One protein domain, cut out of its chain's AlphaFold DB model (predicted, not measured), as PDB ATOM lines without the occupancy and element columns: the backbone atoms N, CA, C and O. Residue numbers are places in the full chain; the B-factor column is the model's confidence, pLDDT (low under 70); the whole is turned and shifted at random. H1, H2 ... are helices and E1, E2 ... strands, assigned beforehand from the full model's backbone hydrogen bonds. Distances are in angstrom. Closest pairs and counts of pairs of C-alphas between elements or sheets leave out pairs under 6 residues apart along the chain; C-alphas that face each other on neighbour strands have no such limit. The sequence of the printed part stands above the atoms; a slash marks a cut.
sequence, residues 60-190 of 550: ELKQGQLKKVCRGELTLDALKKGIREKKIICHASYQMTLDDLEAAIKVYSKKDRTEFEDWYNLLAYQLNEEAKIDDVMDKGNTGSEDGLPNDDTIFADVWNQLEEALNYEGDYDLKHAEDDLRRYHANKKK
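This is residues 60 to 190 of the 550 residues of the protein "Sel1 repeat family protein" of Erysipelotrichaceae bacterium (UniProt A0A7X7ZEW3). A compact helical body stands in three rough tiers: H6, H7 and H8 at one end, H3, H4 and H5 in the middle, and H1, H2 and the short strand E1 at the other end. The longest helix, H7, folds back into H8 as a hairpin, while H3 packs beside its first part, H6 crosses that part, and H4 crosses near its far end. The 131 printed residues, mostly helix by class, hold eight helices and one strand in the order H1 H2 E1 H3 H4 H5 H6 H7 H8. The radius of gyration of the C-alphas is 14.8 A and the spans are 47 by 34 by 24 A.

H7, residues 151 to 167, is the hub, touching four helices. H8, residues 175 to 187, touches it at Val 158 and Ala 177, C-alphas 5.4 A apart, with a shallow tilt of 11 degrees, opposite ways. H3, residues 98 to 108, touches H7 residues 151 to 155, closest C-alphas Leu 98 and Phe 155, 5.3 A; H3, H7 and H8 form a bundle, helices side by side. H6, residues 133 to 141, touches H7 at Gly 140 and Thr 153, C-alphas 3.8 A apart. H4, residues 113 to 126, only just touches H7, with 3 pairs of C-alphas within 8 A, the closest Glu 117 and Leu 166, 6.8 A. H1, residues 63 to 70, touches H3, closest C-alphas Cys 70 and Asp 100, 5.9 A. H2, residues 76 to 80, only just touches H4, with 3 such pairs, the closest Leu 76 and Trp 119, 6.5 A. H5, residues 128 to 131, is close to but not clearly touching H1, H4 and H6. E1, residues 88 to 90, pairs with no named strand; its residues 89 to 90 pair with residues 60 to 61, parallel. Every O i to N i+4 pair is within hydrogen-bond range in H2, H3, H4, H7 and H8, against 3 of 4 in H1 and 4 of 5 in H6; H5 is too short for one.

H7 is 24.7 A long, H4 18.7 A, H8 18.5 A and H3 15.2 A. C-alpha 63 of H1 is at (60.044, 244.547, 162.691), C-alpha 151 of H7 at (67.089, 237.608, 143.266) and C-alpha 187 of H8 at (71.862, 227.880, 138.673).

The two farthest C-alphas, those of Glu 85 and Lys 190, are 48.2 A apart. The printed part has no cut and no long link, and no printed residue is under 70 in pLDDT.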
ATOM      1  N   GLU A  60      49.900 245.676 167.383       92.00
ATOM      2  CA  GLU A  60      51.154 246.393 167.136       92.00
ATOM      3  C   GLU A  60      52.218 245.416 166.624       92.00
ATOM      4  O   GLU A  60      52.682 244.535 167.363       92.00
ATOM      5  N   LEU A  61      52.604 245.560 165.358       92.69
ATOM      6  CA  LEU A  61      53.570 244.693 164.697       92.69
ATOM      7  C   LEU A  61      54.980 245.296 164.778       92.69
ATOM      8  O   LEU A  61      55.246 246.397 164.300       92.69
ATOM      9  N   LYS A  62      55.915 244.559 165.389       93.56
ATOM     10  CA  LYS A  62      57.343 244.924 165.414       93.56
ATOM     11  C   LYS A  62      58.071 244.383 164.185       93.56
ATOM     12  O   LYS A  62      57.678 243.352 163.650       93.56
ATOM     13  N   GLN A  63      59.220 244.966 163.840       93.56
ATOM     14  CA  GLN A  63      60.044 244.547 162.691       93.56
ATOM     15  C   GLN A  63      60.308 243.028 162.635       93.56
ATOM     16  O   GLN A  63      60.124 242.392 161.605       93.56
ATOM     17  N   GLY A  64      60.690 242.413 163.762       93.88
ATOM     18  CA  GLY A  64      60.939 240.967 163.818       93.88
ATOM     19  C   GLY A  64      59.680 240.105 163.661       93.88
ATOM     20  O   GLY A  64      59.789 238.939 163.301       93.88
ATOM     21  N   GLN A  65      58.493 240.656 163.929       94.94
ATOM     22  CA  GLN A  65      57.217 239.997 163.646       94.94
ATOM     23  C   GLN A  65      56.819 240.198 162.185       94.94
ATOM     24  O   GLN A  65      56.399 239.225 161.577       94.94
ATOM     25  N   LEU A  66      57.030 241.390 161.615       96.56
ATOM     26  CA  LEU A  66      56.837 241.649 160.184       96.56
ATOM     27  C   LEU A  66      57.653 240.669 159.335       96.56
ATOM     28  O   LEU A  66      57.083 239.977 158.502       96.56
ATOM     29  N   LYS A  67      58.938 240.467 159.657       97.31
ATOM     30  CA  LYS A  67      59.754 239.429 159.009       97.31
ATOM     31  C   LYS A  67      59.116 238.036 159.087       97.31
ATOM     32  O   LYS A  67      59.128 237.297 158.110       97.31
ATOM     33  N   LYS A  68      58.555 237.648 160.237       97.44
ATOM     34  CA  LYS A  68      57.877 236.346 160.378       97.44
ATOM     35  C   LYS A  68      56.598 236.261 159.547       97.44
ATOM     36  O   LYS A  68      56.297 235.182 159.054       97.44
ATOM     37  N   VAL A  69      55.872 237.367 159.380       96.69
ATOM     38  CA  VAL A  69      54.710 237.446 158.479       96.69
ATOM     39  C   VAL A  69      55.153 237.267 157.029       96.69
ATOM     40  O   VAL A  69      54.621 236.392 156.352       96.69
ATOM     41  N   CYS A  70      56.185 237.996 156.581       97.31
ATOM     42  CA  CYS A  70      56.765 237.841 155.240       97.31
ATOM     43  C   CYS A  70      57.153 236.387 154.940       97.31
ATOM     44  O   CYS A  70      56.973 235.921 153.827       97.31
ATOM     45  N   ARG A  71      57.637 235.653 155.949       98.25
ATOM     46  CA  ARG A  71      58.076 234.251 155.843       98.25
ATOM     47  C   ARG A  71      56.963 233.212 156.014       98.25
ATOM     48  O   ARG A  71      57.255 232.020 156.035       98.25
ATOM     49  N   GLY A  72      55.717 233.633 156.246       96.12
ATOM     50  CA  GLY A  72      54.606 232.735 156.589       96.12
ATOM     51  C   GLY A  72      54.726 232.053 157.963       96.12
ATOM     52  O   GLY A  72      53.919 231.202 158.314       96.12
ATOM     53  N   GLU A  73      55.713 232.425 158.782       95.94
ATOM     54  CA  GLU A  73      55.957 231.858 160.119       95.94
ATOM     55  C   GLU A  73      54.995 232.417 161.184       95.94
ATOM     56  O   GLU A  73      54.919 231.898 162.302       95.94
ATOM     57  N   LEU A  74      54.281 233.500 160.864       94.00
ATOM     58  CA  LEU A  74      53.293 234.141 161.724       94.00
ATOM     59  C   LEU A  74      52.027 234.470 160.919       94.00
ATOM     60  O   LEU A  74      51.977 235.472 160.216       94.00
ATOM     61  N   THR A  75      51.010 233.615 161.042       88.62
ATOM     62  CA  THR A  75      49.720 233.713 160.330       88.62
ATOM     63  C   THR A  75      48.850 234.876 160.824       88.62
ATOM     64  O   THR A  75      48.943 235.260 161.999       88.62
ATOM     65  N   LEU A  76      47.917 235.337 159.982       86.69
ATOM     66  CA  LEU A  76      46.904 236.348 160.320       86.69
ATOM     67  C   LEU A  76      46.110 235.986 161.589       86.69
ATOM     68  O   LEU A  76      45.980 236.807 162.503       86.69
ATOM     69  N   ASP A  77      45.668 234.733 161.701       86.44
ATOM     70  CA  ASP A  77      44.917 234.238 162.859       86.44
ATOM     71  C   ASP A  77      45.710 234.316 164.166       86.44
ATOM     72  O   ASP A  77      45.195 234.767 165.195       86.44
ATOM     73  N   ALA A  78      46.991 233.943 164.128       89.25
ATOM     74  CA  ALA A  78      47.889 234.037 165.277       89.25
ATOM     75  C   ALA A  78      48.133 235.494 165.710       89.25
ATOM     76  O   ALA A  78      48.158 235.780 166.912       89.25
ATOM     77  N   LEU A  79      48.270 236.426 164.756       89.50
ATOM     78  CA  LEU A  79      48.388 237.861 165.043       89.50
ATOM     79  C   LEU A  79      47.132 238.398 165.721       89.50
ATOM     80  O   LEU A  79      47.198 239.059 166.762       89.50
ATOM     81  N   LYS A  80      45.974 238.091 165.140       88.88
ATOM     82  CA  LYS A  80      44.693 238.629 165.587       88.88
ATOM     83  C   LYS A  80      44.109 237.877 166.785       88.88
ATOM     84  O   LYS A  80      43.223 238.405 167.467       88.88
ATOM     85  N   LYS A  81      44.669 236.715 167.136       86.06
ATOM     86  CA  LYS A  81      44.160 235.788 168.161       86.06
ATOM     87  C   LYS A  81      42.715 235.367 167.865       86.06
ATOM     88  O   LYS A  81      41.884 235.389 168.768       86.06
ATOM     89  N   GLY A  82      42.428 235.072 166.595       80.06
ATOM     90  CA  GLY A  82      41.106 234.650 166.113       80.06
ATOM     91  C   GLY A  82      40.045 235.754 165.996       80.06
ATOM     92  O   GLY A  82      38.867 235.435 165.918       80.06
ATOM     93  N   ILE A  83      40.422 237.041 166.019       84.25
ATOM     94  CA  ILE A  83      39.483 238.176 165.878       84.25
ATOM     95  C   ILE A  83      39.767 238.899 164.556       84.25
ATOM     96  O   ILE A  83      40.612 239.798 164.522       84.25
ATOM     97  N   ARG A  84      39.103 238.495 163.466       79.25
ATOM     98  CA  ARG A  84      39.442 238.876 162.079       79.25
ATOM     99  C   ARG A  84      39.453 240.392 161.840       79.25
ATOM    100  O   ARG A  84      40.286 240.887 161.085       79.25
ATOM    101  N   GLU A  85      38.630 241.145 162.558       83.38
ATOM    102  CA  GLU A  85      38.424 242.593 162.409       83.38
ATOM    103  C   GLU A  85      39.451 243.427 163.177       83.38
ATOM    104  O   GLU A  85      39.456 244.656 163.082       83.38
ATOM    105  N   LYS A  86      40.350 242.800 163.953       87.25
ATOM    106  CA  LYS A  86      41.436 243.550 164.589       87.25
ATOM    107  C   LYS A  86      42.291 244.234 163.533       87.25
ATOM    108  O   LYS A  86      42.866 243.575 162.666       87.25
ATOM    109  N   LYS A  87      42.442 245.549 163.681       86.25
ATOM    110  CA  LYS A  87      43.397 246.338 162.906       86.25
ATOM    111  C   LYS A  87      44.824 245.907 163.245       86.25
ATOM    112  O   LYS A  87      45.147 245.672 164.413       86.25
ATOM    113  N   ILE A  88      45.661 245.815 162.221       89.56
ATOM    114  CA  ILE A  88      47.106 245.653 162.360       89.56
ATOM    115  C   ILE A  88      47.721 247.026 162.110       89.56
ATOM    116  O   ILE A  88      47.322 247.727 161.185       89.56
ATOM    117  N   ILE A  89      48.633 247.430 162.985       89.06
ATOM    118  CA  ILE A  89      49.403 248.661 162.840       89.06
ATOM    119  C   ILE A  89      50.867 248.250 162.877       89.06
ATOM    120  O   ILE A  89      51.312 247.599 163.826       89.06
ATOM    121  N   CYS A  90      51.610 248.597 161.832       91.25
ATOM    122  CA  CYS A  90      53.038 248.360 161.762       91.25
ATOM    123  C   CYS A  90      53.755 249.707 161.679       91.25
ATOM    124  O   CYS A  90      53.506 250.516 160.798       91.25
ATOM    125  N   HIS A  91      54.649 249.967 162.629       87.75
ATOM    126  CA  HIS A  91      55.490 251.172 162.628       87.75
ATOM    127  C   HIS A  91      56.936 250.871 162.218       87.75
ATOM    128  O   HIS A  91      57.814 251.728 162.310       87.75
ATOM    129  N   ALA A  92      57.206 249.628 161.825       90.62
ATOM    130  CA  ALA A  92      58.512 249.169 161.399       90.62
ATOM    131  C   ALA A  92      58.514 248.905 159.895       90.62
ATOM    132  O   ALA A  92      57.506 248.480 159.348       90.62
ATOM    133  N   SER A  93      59.676 249.080 159.267       94.62
ATOM    134  CA  SER A  93      59.906 248.688 157.877       94.62
ATOM    135  C   SER A  93      60.870 247.503 157.813       94.62
ATOM    136  O   SER A  93      61.833 247.421 158.587       94.62
ATOM    137  N   TYR A  94      60.599 246.568 156.913       96.88
ATOM    138  CA  TYR A  94      61.427 245.406 156.623       96.88
ATOM    139  C   TYR A  94      61.280 245.063 155.145       96.88
ATOM    140  O   TYR A  94      60.191 244.705 154.732       96.88
ATOM    141  N   GLN A  95      62.360 245.133 154.367       96.44
ATOM    142  CA  GLN A  95      62.296 244.734 152.963       96.44
ATOM    143  C   GLN A  95      62.217 243.214 152.852       96.44
ATOM    144  O   GLN A  95      63.137 242.512 153.285       96.44
ATOM    145  N   MET A  96      61.119 242.722 152.287       97.69
ATOM    146  CA  MET A  96      60.957 241.312 151.977       97.69
ATOM    147  C   MET A  96      62.019 240.873 150.960       97.69
ATOM    148  O   MET A  96      62.384 241.616 150.055       97.69
ATOM    149  N   THR A  97      62.564 239.672 151.146       97.56
ATOM    150  CA  THR A  97      63.608 239.105 150.278       97.56
ATOM    151  C   THR A  97      63.103 237.846 149.580       97.56
ATOM    152  O   THR A  97      62.134 237.234 150.036       97.56
ATOM    153  N   LEU A  98      63.800 237.396 148.532       97.19
ATOM    154  CA  LEU A  98      63.503 236.117 147.880       97.19
ATOM    155  C   LEU A  98      63.542 234.932 148.863       97.19
ATOM    156  O   LEU A  98      62.679 234.060 148.820       97.19
ATOM    157  N   ASP A  99      64.480 234.944 149.812       97.44
ATOM    158  CA  ASP A  99      64.577 233.925 150.866       97.44
ATOM    159  C   ASP A  99      63.367 233.941 151.823       97.44
ATOM    160  O   ASP A  99      63.033 232.918 152.435       97.44
ATOM    161  N   ASP A 100      62.722 235.098 152.007       98.19
ATOM    162  CA  ASP A 100      61.497 235.201 152.799       98.19
ATOM    163  C   ASP A 100      60.284 234.704 152.011       98.19
ATOM    164  O   ASP A 100      59.495 233.931 152.554       98.19
ATOM    165  N   LEU A 101      60.186 235.072 150.731       97.88
ATOM    166  CA  LEU A 101      59.141 234.598 149.821       97.88
ATOM    167  C   LEU A 101      59.174 233.072 149.671       97.88
ATOM    168  O   LEU A 101      58.157 232.402 149.843       97.88
ATOM    169  N   GLU A 102      60.358 232.492 149.467       97.44
ATOM    170  CA  GLU A 102      60.535 231.040 149.405       97.44
ATOM    171  C   GLU A 102      60.143 230.356 150.726       97.44
ATOM    172  O   GLU A 102      59.576 229.258 150.725       97.44
ATOM    173  N   ALA A 103      60.443 230.978 151.872       97.75
ATOM    174  CA  ALA A 103      60.022 230.449 153.165       97.75
ATOM    175  C   ALA A 103      58.491 230.425 153.285       97.75
ATOM    176  O   ALA A 103      57.946 229.410 153.721       97.75
ATOM    177  N   ALA A 104      57.811 231.485 152.837       97.25
ATOM    178  CA  ALA A 104      56.356 231.542 152.826       97.25
ATOM    179  C   ALA A 104      55.745 230.484 151.901       97.25
ATOM    180  O   ALA A 104      54.862 229.742 152.329       97.25
ATOM    181  N   ILE A 105      56.266 230.321 150.684       96.44
ATOM    182  CA  ILE A 105      55.783 229.308 149.731       96.44
ATOM    183  C   ILE A 105      55.886 227.895 150.323       96.44
ATOM    184  O   ILE A 105      54.945 227.110 150.233       96.44
ATOM    185  N   LYS A 106      56.968 227.566 151.041       95.44
ATOM    186  CA  LYS A 106      57.119 226.266 151.736       95.44
ATOM    187  C   LYS A 106      56.102 226.024 152.857       95.44
ATOM    188  O   LYS A 106      55.909 224.866 153.261       95.44
ATOM    189  N   VAL A 107      55.537 227.093 153.415       95.25
ATOM    190  CA  VAL A 107      54.458 227.034 154.404       95.25
ATOM    191  C   VAL A 107      53.119 226.876 153.688       95.25
ATOM    192  O   VAL A 107      52.411 225.905 153.956       95.25
ATOM    193  N   TYR A 108      52.798 227.781 152.762       94.50
ATOM    194  CA  TYR A 108      51.473 227.871 152.142       94.50
ATOM    195  C   TYR A 108      51.206 226.833 151.049       94.50
ATOM    196  O   TYR A 108      50.047 226.515 150.808       94.50
ATOM    197  N   SER A 109      52.237 226.187 150.499       92.06
ATOM    198  CA  SER A 109      52.095 224.967 149.677       92.06
ATOM    199  C   SER A 109      51.442 223.797 150.422       92.06
ATOM    200  O   SER A 109      51.000 222.830 149.806       92.06
ATOM    201  N   LYS A 110      51.394 223.850 151.760       92.06
ATOM    202  CA  LYS A 110      50.797 222.818 152.627       92.06
ATOM    203  C   LYS A 110      49.521 223.287 153.321       92.06
ATOM    204  O   LYS A 110      48.997 222.552 154.160       92.06
ATOM    205  N   LYS A 111      49.080 224.516 153.051       90.12
ATOM    206  CA  LYS A 111      47.857 225.096 153.608       90.12
ATOM    207  C   LYS A 111      46.750 225.111 152.565       90.12
ATOM    208  O   LYS A 111      47.001 224.852 151.392       90.12
ATOM    209  N   ASP A 112      45.525 225.362 153.012       89.69
ATOM    210  CA  ASP A 112      44.423 225.594 152.087       89.69
ATOM    211  C   ASP A 112      44.517 226.983 151.432       89.69
ATOM    212  O   ASP A 112      45.290 227.850 151.851       89.69
ATOM    213  N   ARG A 113      43.712 227.177 150.382       90.50
ATOM    214  CA  ARG A 113      43.651 228.425 149.611       90.50
ATOM    215  C   ARG A 113      43.297 229.635 150.478       90.50
ATOM    216  O   ARG A 113      43.832 230.706 150.235       90.50
ATOM    217  N   THR A 114      42.439 229.465 151.486       90.25
ATOM    218  CA  THR A 114      41.966 230.573 152.332       90.25
ATOM    219  C   THR A 114      43.100 231.104 153.198       90.25
ATOM    220  O   THR A 114      43.303 232.310 153.283       90.25
ATOM    221  N   GLU A 115      43.886 230.211 153.805       91.38
ATOM    222  CA  GLU A 115      45.046 230.611 154.609       91.38
ATOM    223  C   GLU A 115      46.118 231.325 153.769       91.38
ATOM    224  O   GLU A 115      46.757 232.263 154.250       91.38
ATOM    225  N   PHE A 116      46.326 230.877 152.529       93.44
ATOM    226  CA  PHE A 116      47.234 231.529 151.586       93.44
ATOM    227  C   PHE A 116      46.724 232.905 151.152       93.44
ATOM    228  O   PHE A 116      47.477 233.875 151.205       93.44
ATOM    229  N   GLU A 117      45.446 233.004 150.791       93.25
ATOM    230  CA  GLU A 117      44.796 234.253 150.402       93.25
ATOM    231  C   GLU A 117      44.834 235.286 151.536       93.25
ATOM    232  O   GLU A 117      45.225 236.430 151.316       93.25
ATOM    233  N   ASP A 118      44.518 234.887 152.771       92.38
ATOM    234  CA  ASP A 118      44.591 235.768 153.941       92.38
ATOM    235  C   ASP A 118      46.021 236.303 154.167       92.38
ATOM    236  O   ASP A 118      46.201 237.454 154.576       92.38
ATOM    237  N   TRP A 119      47.050 235.488 153.911       95.62
ATOM    238  CA  TRP A 119      48.448 235.913 154.004       95.62
ATOM    239  C   TRP A 119      48.856 236.855 152.877       95.62
ATOM    240  O   TRP A 119      49.453 237.900 153.151       95.62
ATOM    241  N   TYR A 120      48.530 236.498 151.637       95.62
ATOM    242  CA  TYR A 120      48.856 237.307 150.474       95.62
ATOM    243  C   TYR A 120      48.169 238.669 150.577       95.62
ATOM    244  O   TYR A 120      48.844 239.690 150.533       95.62
ATOM    245  N   ASN A 121      46.862 238.702 150.859       93.81
ATOM    246  CA  ASN A 121      46.092 239.940 150.996       93.81
ATOM    247  C   ASN A 121      46.584 240.814 152.156       93.81
ATOM    248  O   ASN A 121      46.567 242.044 152.062       93.81
ATOM    249  N   LEU A 122      47.042 240.206 153.257       93.75
ATOM    250  CA  LEU A 122      47.668 240.949 154.348       93.75
ATOM    251  C   LEU A 122      48.925 241.683 153.862       93.75
ATOM    252  O   LEU A 122      49.106 242.856 154.182       93.75
ATOM    253  N   LEU A 123      49.793 241.007 153.112       96.19
ATOM    254  CA  LEU A 123      51.028 241.603 152.609       96.19
ATOM    255  C   LEU A 123      50.776 242.582 151.458       96.19
ATOM    256  O   LEU A 123      51.237 243.712 151.536       96.19
ATOM    257  N   ALA A 124      50.013 242.184 150.444       95.25
ATOM    258  CA  ALA A 124      49.765 242.967 149.237       95.25
ATOM    259  C   ALA A 124      48.965 244.251 149.504       95.25
ATOM    260  O   ALA A 124      49.247 245.278 148.891       95.25
ATOM    261  N   TYR A 125      47.996 244.221 150.431       92.75
ATOM    262  CA  TYR A 125      47.058 245.339 150.613       92.75
ATOM    263  C   TYR A 125      47.155 246.063 151.956       92.75
ATOM    264  O   TYR A 125      46.708 247.203 152.053       92.75
ATOM    265  N   GLN A 126      47.684 245.430 153.009       92.38
ATOM    266  CA  GLN A 126      47.747 246.060 154.339       92.38
ATOM    267  C   GLN A 126      49.164 246.364 154.811       92.38
ATOM    268  O   GLN A 126      49.317 247.267 155.626       92.38
ATOM    269  N   LEU A 127      50.167 245.602 154.365       95.50
ATOM    270  CA  LEU A 127      51.551 245.717 154.834       95.50
ATOM    271  C   LEU A 127      52.558 245.929 153.694       95.50
ATOM    272  O   LEU A 127      53.749 245.700 153.905       95.50
ATOM    273  N   ASN A 128      52.107 246.318 152.495       96.38
ATOM    274  CA  ASN A 128      52.979 246.434 151.322       96.38
ATOM    275  C   ASN A 128      54.071 247.481 151.557       96.38
ATOM    276  O   ASN A 128      55.254 247.161 151.447       96.38
ATOM    277  N   GLU A 129      53.686 248.686 151.993       96.31
ATOM    278  CA  GLU A 129      54.623 249.778 152.278       96.31
ATOM    279  C   GLU A 129      55.659 249.378 153.342       96.31
ATOM    280  O   GLU A 129      56.861 249.624 153.199       96.31
ATOM    281  N   GLU A 130      55.226 248.716 154.418       97.25
ATOM    282  CA  GLU A 130      56.120 248.288 155.489       97.25
ATOM    283  C   GLU A 130      57.032 247.133 155.070       97.25
ATOM    284  O   GLU A 130      58.201 247.113 155.476       97.25
ATOM    285  N   ALA A 131      56.514 246.195 154.271       97.06
ATOM    286  CA  ALA A 131      57.245 245.058 153.716       97.06
ATOM    287  C   ALA A 131      58.101 245.425 152.487       97.06
ATOM    288  O   ALA A 131      58.931 244.618 152.057       97.06
ATOM    289  N   LYS A 132      57.922 246.638 151.946       97.12
ATOM    290  CA  LYS A 132      58.596 247.165 150.753       97.12
ATOM    291  C   LYS A 132      58.489 246.203 149.567       97.12
ATOM    292  O   LYS A 132      59.497 245.889 148.937       97.12
ATOM    293  N   ILE A 133      57.288 245.682 149.327       96.94
ATOM    294  CA  ILE A 133      57.056 244.718 148.245       96.94
ATOM    295  C   ILE A 133      57.186 245.437 146.907       96.94
ATOM    296  O   ILE A 133      57.995 245.011 146.085       96.94
ATOM    297  N   ASP A 134      56.512 246.579 146.748       96.00
ATOM    298  CA  ASP A 134      56.597 247.390 145.528       96.00
ATOM    299  C   ASP A 134      58.047 247.812 145.210       96.00
ATOM    300  O   ASP A 134      58.475 247.704 144.067       96.00
ATOM    301  N   ASP A 135      58.869 248.146 146.219       95.25
ATOM    302  CA  ASP A 135      60.295 248.479 146.020       95.25
ATOM    303  C   ASP A 135      61.101 247.332 145.361       95.25
ATOM    304  O   ASP A 135      62.095 247.587 144.673       95.25
ATOM    305  N   VAL A 136      60.761 246.068 145.647       94.75
ATOM    306  CA  VAL A 136      61.440 244.888 145.075       94.75
ATOM    307  C   VAL A 136      60.815 244.510 143.738       94.75
ATOM    308  O   VAL A 136      61.551 244.186 142.809       94.75
ATOM    309  N   MET A 137      59.489 244.615 143.620       95.88
ATOM    310  CA  MET A 137      58.769 244.420 142.360       95.88
ATOM    311  C   MET A 137      59.268 245.382 141.286       95.88
ATOM    312  O   MET A 137      59.599 244.944 140.191       95.88
ATOM    313  N   ASP A 138      59.410 246.668 141.608       94.69
ATOM    314  CA  ASP A 138      59.908 247.682 140.680       94.69
ATOM    315  C   ASP A 138      61.307 247.331 140.165       94.69
ATOM    316  O   ASP A 138      61.565 247.396 138.965       94.69
ATOM    317  N   LYS A 139      62.208 246.883 141.049       91.50
ATOM    318  CA  LYS A 139      63.553 246.435 140.652       91.50
ATOM    319  C   LYS A 139      63.514 245.185 139.784       91.50
ATOM    320  O   LYS A 139      64.206 245.135 138.772       91.50
ATOM    321  N   GLY A 140      62.715 244.188 140.159       90.62
ATOM    322  CA  GLY A 140      62.562 242.966 139.372       90.62
ATOM    323  C   GLY A 140      62.007 243.253 137.978       90.62
ATOM    324  O   GLY A 140      62.559 242.777 136.992       90.62
ATOM    325  N   ASN A 141      61.003 244.127 137.887       88.25
ATOM    326  CA  ASN A 141      60.367 244.534 136.635       88.25
ATOM    327  C   ASN A 141      61.288 245.370 135.732       88.25
ATOM    328  O   ASN A 141      61.087 245.397 134.520       88.25
ATOM    329  N   THR A 142      62.314 246.035 136.284       87.00
ATOM    330  CA  THR A 142      63.366 246.667 135.462       87.00
ATOM    331  C   THR A 142      64.344 245.668 134.836       87.00
ATOM    332  O   THR A 142      65.134 246.058 133.977       87.00
ATOM    333  N   GLY A 143      64.287 244.392 135.225       85.25
ATOM    334  CA  GLY A 143      65.195 243.352 134.753       85.25
ATOM    335  C   GLY A 143      66.560 243.380 135.445       85.25
ATOM    336  O   GLY A 143      66.816 244.138 136.381       85.25
ATOM    337  N   SER A 144      67.462 242.508 134.999       87.75
ATOM    338  CA  SER A 144      68.836 242.439 135.502       87.75
ATOM    339  C   SER A 144      69.820 243.185 134.601       87.75
ATOM    340  O   SER A 144      69.560 243.415 133.426       87.75
ATOM    341  N   GLU A 145      70.995 243.525 135.135       88.19
ATOM    342  CA  GLU A 145      72.041 244.241 134.383       88.19
ATOM    343  C   GLU A 145      72.655 243.423 133.232       88.19
ATOM    344  O   GLU A 145      73.363 243.983 132.394       88.19
ATOM    345  N   ASP A 146      72.439 242.104 133.204       89.94
ATOM    346  CA  ASP A 146      73.020 241.197 132.212       89.94
ATOM    347  C   ASP A 146      71.994 240.332 131.461       89.94
ATOM    348  O   ASP A 146      72.385 239.445 130.692       89.94
ATOM    349  N   GLY A 147      70.699 240.585 131.670       91.75
ATOM    350  CA  GLY A 147      69.595 239.807 131.107       91.75
ATOM    351  C   GLY A 147      69.449 238.396 131.690       91.75
ATOM    352  O   GLY A 147      68.641 237.619 131.194       91.75
ATOM    353  N   LEU A 148      70.229 238.011 132.711       94.12
ATOM    354  CA  LEU A 148      70.058 236.734 133.406       94.12
ATOM    355  C   LEU A 148      69.270 236.903 134.710       94.12
ATOM    356  O   LEU A 148      69.441 237.913 135.393       94.12
ATOM    357  N   PRO A 149      68.521 235.879 135.157       94.44
ATOM    358  CA  PRO A 149      67.792 235.971 136.413       94.44
ATOM    359  C   PRO A 149      68.699 236.241 137.623       94.44
ATOM    360  O   PRO A 149      69.780 235.645 137.768       94.44
ATOM    361  N   ASN A 150      68.218 237.118 138.499       93.56
ATOM    362  CA  ASN A 150      68.770 237.499 139.798       93.56
ATOM    363  C   ASN A 150      67.678 237.434 140.892       93.56
ATOM    364  O   ASN A 150      66.528 237.106 140.609       93.56
ATOM    365  N   ASP A 151      68.029 237.741 142.145       95.38
ATOM    366  CA  ASP A 151      67.089 237.608 143.266       95.38
ATOM    367  C   ASP A 151      65.848 238.516 143.121       95.38
ATOM    368  O   ASP A 151      64.760 238.084 143.492       95.38
ATOM    369  N   ASP A 152      65.993 239.723 142.563       95.31
ATOM    370  CA  ASP A 152      64.897 240.691 142.401       95.31
ATOM    371  C   ASP A 152      63.945 240.277 141.261       95.31
ATOM    372  O   ASP A 152      62.731 240.262 141.447       95.31
ATOM    373  N   THR A 153      64.481 239.865 140.106       94.75
ATOM    374  CA  THR A 153      63.681 239.359 138.964       94.75
ATOM    375  C   THR A 153      62.877 238.113 139.343       94.75
ATOM    376  O   THR A 153      61.666 238.083 139.165       94.75
ATOM    377  N   ILE A 154      63.514 237.126 139.991       96.12
ATOM    378  CA  ILE A 154      62.826 235.909 140.439       96.12
ATOM    379  C   ILE A 154      61.813 236.216 141.544       96.12
ATOM    380  O   ILE A 154      60.784 235.551 141.625       96.12
ATOM    381  N   PHE A 155      62.075 237.207 142.406       97.44
ATOM    382  CA  PHE A 155      61.075 237.655 143.371       97.44
ATOM    383  C   PHE A 155      59.823 238.165 142.659       97.44
ATOM    384  O   PHE A 155      58.728 237.731 143.013       97.44
ATOM    385  N   ALA A 156      59.985 239.041 141.663       96.12
ATOM    386  CA  ALA A 156      58.868 239.618 140.925       96.12
ATOM    387  C   ALA A 156      58.067 238.558 140.156       96.12
ATOM    388  O   ALA A 156      56.847 238.496 140.303       96.12
ATOM    389  N   ASP A 157      58.748 237.665 139.434       94.12
ATOM    390  CA  ASP A 157      58.105 236.570 138.699       94.12
ATOM    391  C   ASP A 157      57.290 235.669 139.627       94.12
ATOM    392  O   ASP A 157      56.126 235.362 139.365       94.12
ATOM    393  N   VAL A 158      57.892 235.261 140.747       96.00
ATOM    394  CA  VAL A 158      57.223 234.403 141.723       96.00
ATOM    395  C   VAL A 158      56.056 235.138 142.372       96.00
ATOM    396  O   VAL A 158      54.998 234.541 142.540       96.00
ATOM    397  N   TRP A 159      56.207 236.417 142.721       96.81
ATOM    398  CA  TRP A 159      55.131 237.211 143.315       96.81
ATOM    399  C   TRP A 159      53.919 237.340 142.382       96.81
ATOM    400  O   TRP A 159      52.791 237.134 142.828       96.81
ATOM    401  N   ASN A 160      54.149 237.585 141.089       94.38
ATOM    402  CA  ASN A 160      53.092 237.621 140.074       94.38
ATOM    403  C   ASN A 160      52.386 236.262 139.952       94.38
ATOM    404  O   ASN A 160      51.158 236.200 139.932       94.38
ATOM    405  N   GLN A 161      53.133 235.153 139.979       93.31
ATOM    406  CA  GLN A 161      52.535 233.810 139.984       93.31
ATOM    407  C   GLN A 161      51.655 233.557 141.218       93.31
ATOM    408  O   GLN A 161      50.640 232.866 141.119       93.31
ATOM    409  N   LEU A 162      52.022 234.099 142.386       94.12
ATOM    410  CA  LEU A 162      51.190 234.000 143.588       94.12
ATOM    411  C   LEU A 162      49.862 234.750 143.420       94.12
ATOM    412  O   LEU A 162      48.824 234.239 143.838       94.12
ATOM    413  N   GLU A 163      49.890 235.926 142.792       92.62
ATOM    414  CA  GLU A 163      48.686 236.693 142.467       92.62
ATOM    415  C   GLU A 163      47.788 235.936 141.476       92.62
ATOM    416  O   GLU A 163      46.583 235.789 141.688       92.62
ATOM    417  N   GLU A 164      48.377 235.387 140.413       90.75
ATOM    418  CA  GLU A 164      47.662 234.588 139.415       90.75
ATOM    419  C   GLU A 164      47.003 233.349 140.033       90.75
ATOM    420  O   GLU A 164      45.847 233.045 139.727       90.75
ATOM    421  N   ALA A 165      47.688 232.673 140.962       89.50
ATOM    422  CA  ALA A 165      47.148 231.518 141.675       89.50
ATOM    423  C   ALA A 165      45.892 231.858 142.503       89.50
ATOM    424  O   ALA A 165      45.027 230.997 142.687       89.50
ATOM    425  N   LEU A 166      45.757 233.101 142.981       87.94
ATOM    426  CA  LEU A 166      44.550 233.574 143.671       87.94
ATOM    427  C   LEU A 166      43.412 233.913 142.715       87.94
ATOM    428  O   LEU A 166      42.249 233.703 143.061       87.94
ATOM    429  N   ASN A 167      43.736 234.404 141.523       85.12
ATOM    430  CA  ASN A 167      42.752 234.802 140.520       85.12
ATOM    431  C   ASN A 167      42.218 233.618 139.698       85.12
ATOM    432  O   ASN A 167      41.169 233.722 139.062       85.12
ATOM    433  N   TYR A 168      42.907 232.476 139.714       81.62
ATOM    434  CA  TYR A 168      42.510 231.290 138.963       81.62
ATOM    435  C   TYR A 168      41.381 230.496 139.655       81.62
ATOM    436  O   TYR A 168      41.413 230.228 140.861       81.62
ATOM    437  N   GLU A 169      40.369 230.069 138.890       75.50
ATOM    438  CA  GLU A 169      39.226 229.277 139.395       75.50
ATOM    439  C   GLU A 169      39.547 227.780 139.606       75.50
ATOM    440  O   GLU A 169      38.695 227.025 140.073       75.50
ATOM    441  N   GLY A 170      40.755 227.326 139.257       77.19
ATOM    442  CA  GLY A 170      41.162 225.925 139.395       77.19
ATOM    443  C   GLY A 170      41.697 225.533 140.776       77.19
ATOM    444  O   GLY A 170      41.600 226.281 141.753       77.19
ATOM    445  N   ASP A 171      42.274 224.327 140.833       77.94
ATOM    446  CA  ASP A 171      42.932 223.808 142.031       77.94
ATOM    447  C   ASP A 171      44.085 224.730 142.438       77.94
ATOM    448  O   ASP A 171      44.952 225.064 141.631       77.94
ATOM    449  N   TYR A 172      44.084 225.132 143.706       83.50
ATOM    450  CA  TYR A 172      45.161 225.920 144.285       83.50
ATOM    451  C   TYR A 172      46.446 225.082 144.347       83.50
ATOM    452  O   TYR A 172      46.514 224.091 145.080       83.50
ATOM    453  N   ASP A 173      47.470 225.500 143.603       85.00
ATOM    454  CA  ASP A 173      48.833 225.001 143.739       85.00
ATOM    455  C   ASP A 173      49.859 226.124 143.537       85.00
ATOM    456  O   ASP A 173      49.608 227.099 142.836       85.00
ATOM    457  N   LEU A 174      51.020 225.977 144.180       91.12
ATOM    458  CA  LEU A 174      52.166 226.887 144.040       91.12
ATOM    459  C   LEU A 174      53.331 226.211 143.307       91.12
ATOM    460  O   LEU A 174      54.497 226.558 143.497       91.12
ATOM    461  N   LYS A 175      53.043 225.177 142.512       90.25
ATOM    462  CA  LYS A 175      54.069 224.274 141.989       90.25
ATOM    463  C   LYS A 175      54.977 224.955 140.969       90.25
ATOM    464  O   LYS A 175      56.174 224.686 140.956       90.25
ATOM    465  N   HIS A 176      54.418 225.846 140.155       89.38
ATOM    466  CA  HIS A 176      55.177 226.635 139.183       89.38
ATOM    467  C   HIS A 176      56.230 227.503 139.887       89.38
ATOM    468  O   HIS A 176      57.421 227.372 139.597       89.38
ATOM    469  N   ALA A 177      55.824 228.237 140.927       93.50
ATOM    470  CA  ALA A 177      56.726 229.032 141.756       93.50
ATOM    471  C   ALA A 177      57.815 228.174 142.428       93.50
ATOM    472  O   ALA A 177      58.991 228.547 142.461       93.50
ATOM    473  N   GLU A 178      57.460 226.993 142.949       94.75
ATOM    474  CA  GLU A 178      58.434 226.061 143.532       94.75
ATOM    475  C   GLU A 178      59.452 225.534 142.509       94.75
ATOM    476  O   GLU A 178      60.636 225.371 142.832       94.75
ATOM    477  N   ASP A 179      59.005 225.240 141.288       93.44
ATOM    478  CA  ASP A 179      59.854 224.739 140.211       93.44
ATOM    479  C   ASP A 179      60.803 225.834 139.688       93.44
ATOM    480  O   ASP A 179      61.990 225.551 139.472       93.44
ATOM    481  N   ASP A 180      60.341 227.084 139.596       92.94
ATOM    482  CA  ASP A 180      61.159 228.252 139.243       92.94
ATOM    483  C   ASP A 180      62.240 228.533 140.289       92.94
ATOM    484  O   ASP A 180      63.431 228.589 139.959       92.94
ATOM    485  N   LEU A 181      61.873 228.571 141.573       95.62
ATOM    486  CA  LEU A 181      62.833 228.701 142.673       95.62
ATOM    487  C   LEU A 181      63.867 227.568 142.649       95.62
ATOM    488  O   LEU A 181      65.072 227.799 142.804       95.62
ATOM    489  N   ARG A 182      63.432 226.322 142.415       95.06
ATOM    490  CA  ARG A 182      64.339 225.168 142.317       95.06
ATOM    491  C   ARG A 182      65.321 225.324 141.155       95.06
ATOM    492  O   ARG A 182      66.512 225.043 141.339       95.06
ATOM    493  N   ARG A 183      64.855 225.759 139.978       95.31
ATOM    494  CA  ARG A 183      65.704 226.019 138.801       95.31
ATOM    495  C   ARG A 183      66.712 227.129 139.097       95.31
ATOM    496  O   ARG A 183      67.912 226.924 138.883       95.31
ATOM    497  N   TYR A 184      66.257 228.243 139.664       95.44
ATOM    498  CA  TYR A 184      67.106 229.375 140.022       95.44
ATOM    499  C   TYR A 184      68.220 228.977 141.004       95.44
ATOM    500  O   TYR A 184      69.408 229.209 140.750       95.44
ATOM    501  N   HIS A 185      67.891 228.246 142.074       94.56
ATOM    502  CA  HIS A 185      68.895 227.748 143.023       94.56
ATOM    503  C   HIS A 185      69.882 226.766 142.394       94.56
ATOM    504  O   HIS A 185      71.080 226.812 142.694       94.56
ATOM    505  N   ALA A 186      69.420 225.905 141.483       95.19
ATOM    506  CA  ALA A 186      70.304 225.010 140.741       95.19
ATOM    507  C   ALA A 186      71.311 225.780 139.866       95.19
ATOM    508  O   ALA A 186      72.380 225.248 139.551       95.19
ATOM    509  N   ASN A 187      71.011 227.027 139.496       95.12
ATOM    510  CA  ASN A 187      71.862 227.880 138.673       95.12
ATOM    511  C   ASN A 187      72.868 228.731 139.465       95.12
ATOM    512  O   ASN A 187      73.891 229.094 138.884       95.12
ATOM    513  N   LYS A 188      72.676 228.975 140.775       89.19
ATOM    514  CA  LYS A 188      73.535 229.867 141.597       89.19
ATOM    515  C   LYS A 188      75.043 229.574 141.523       89.19
ATOM    516  O   LYS A 188      75.857 230.476 141.675       89.19
ATOM    517  N   LYS A 189      75.439 228.316 141.295       90.50
ATOM    518  CA  LYS A 189      76.857 227.895 141.205       90.50
ATOM    519  C   LYS A 189      77.359 227.691 139.772       90.50
ATOM    520  O   LYS A 189      78.484 227.231 139.576       90.50
ATOM    521  N   LYS A 190      76.524 227.956 138.769       94.50
ATOM    522  CA  LYS A 190      76.836 227.719 137.359       94.50
ATOM    523  C   LYS A 190      77.306 229.011 136.695       94.50
ATOM    524  O   LYS A 190      76.816 230.096 136.994       94.50
TER     525      LYS A 190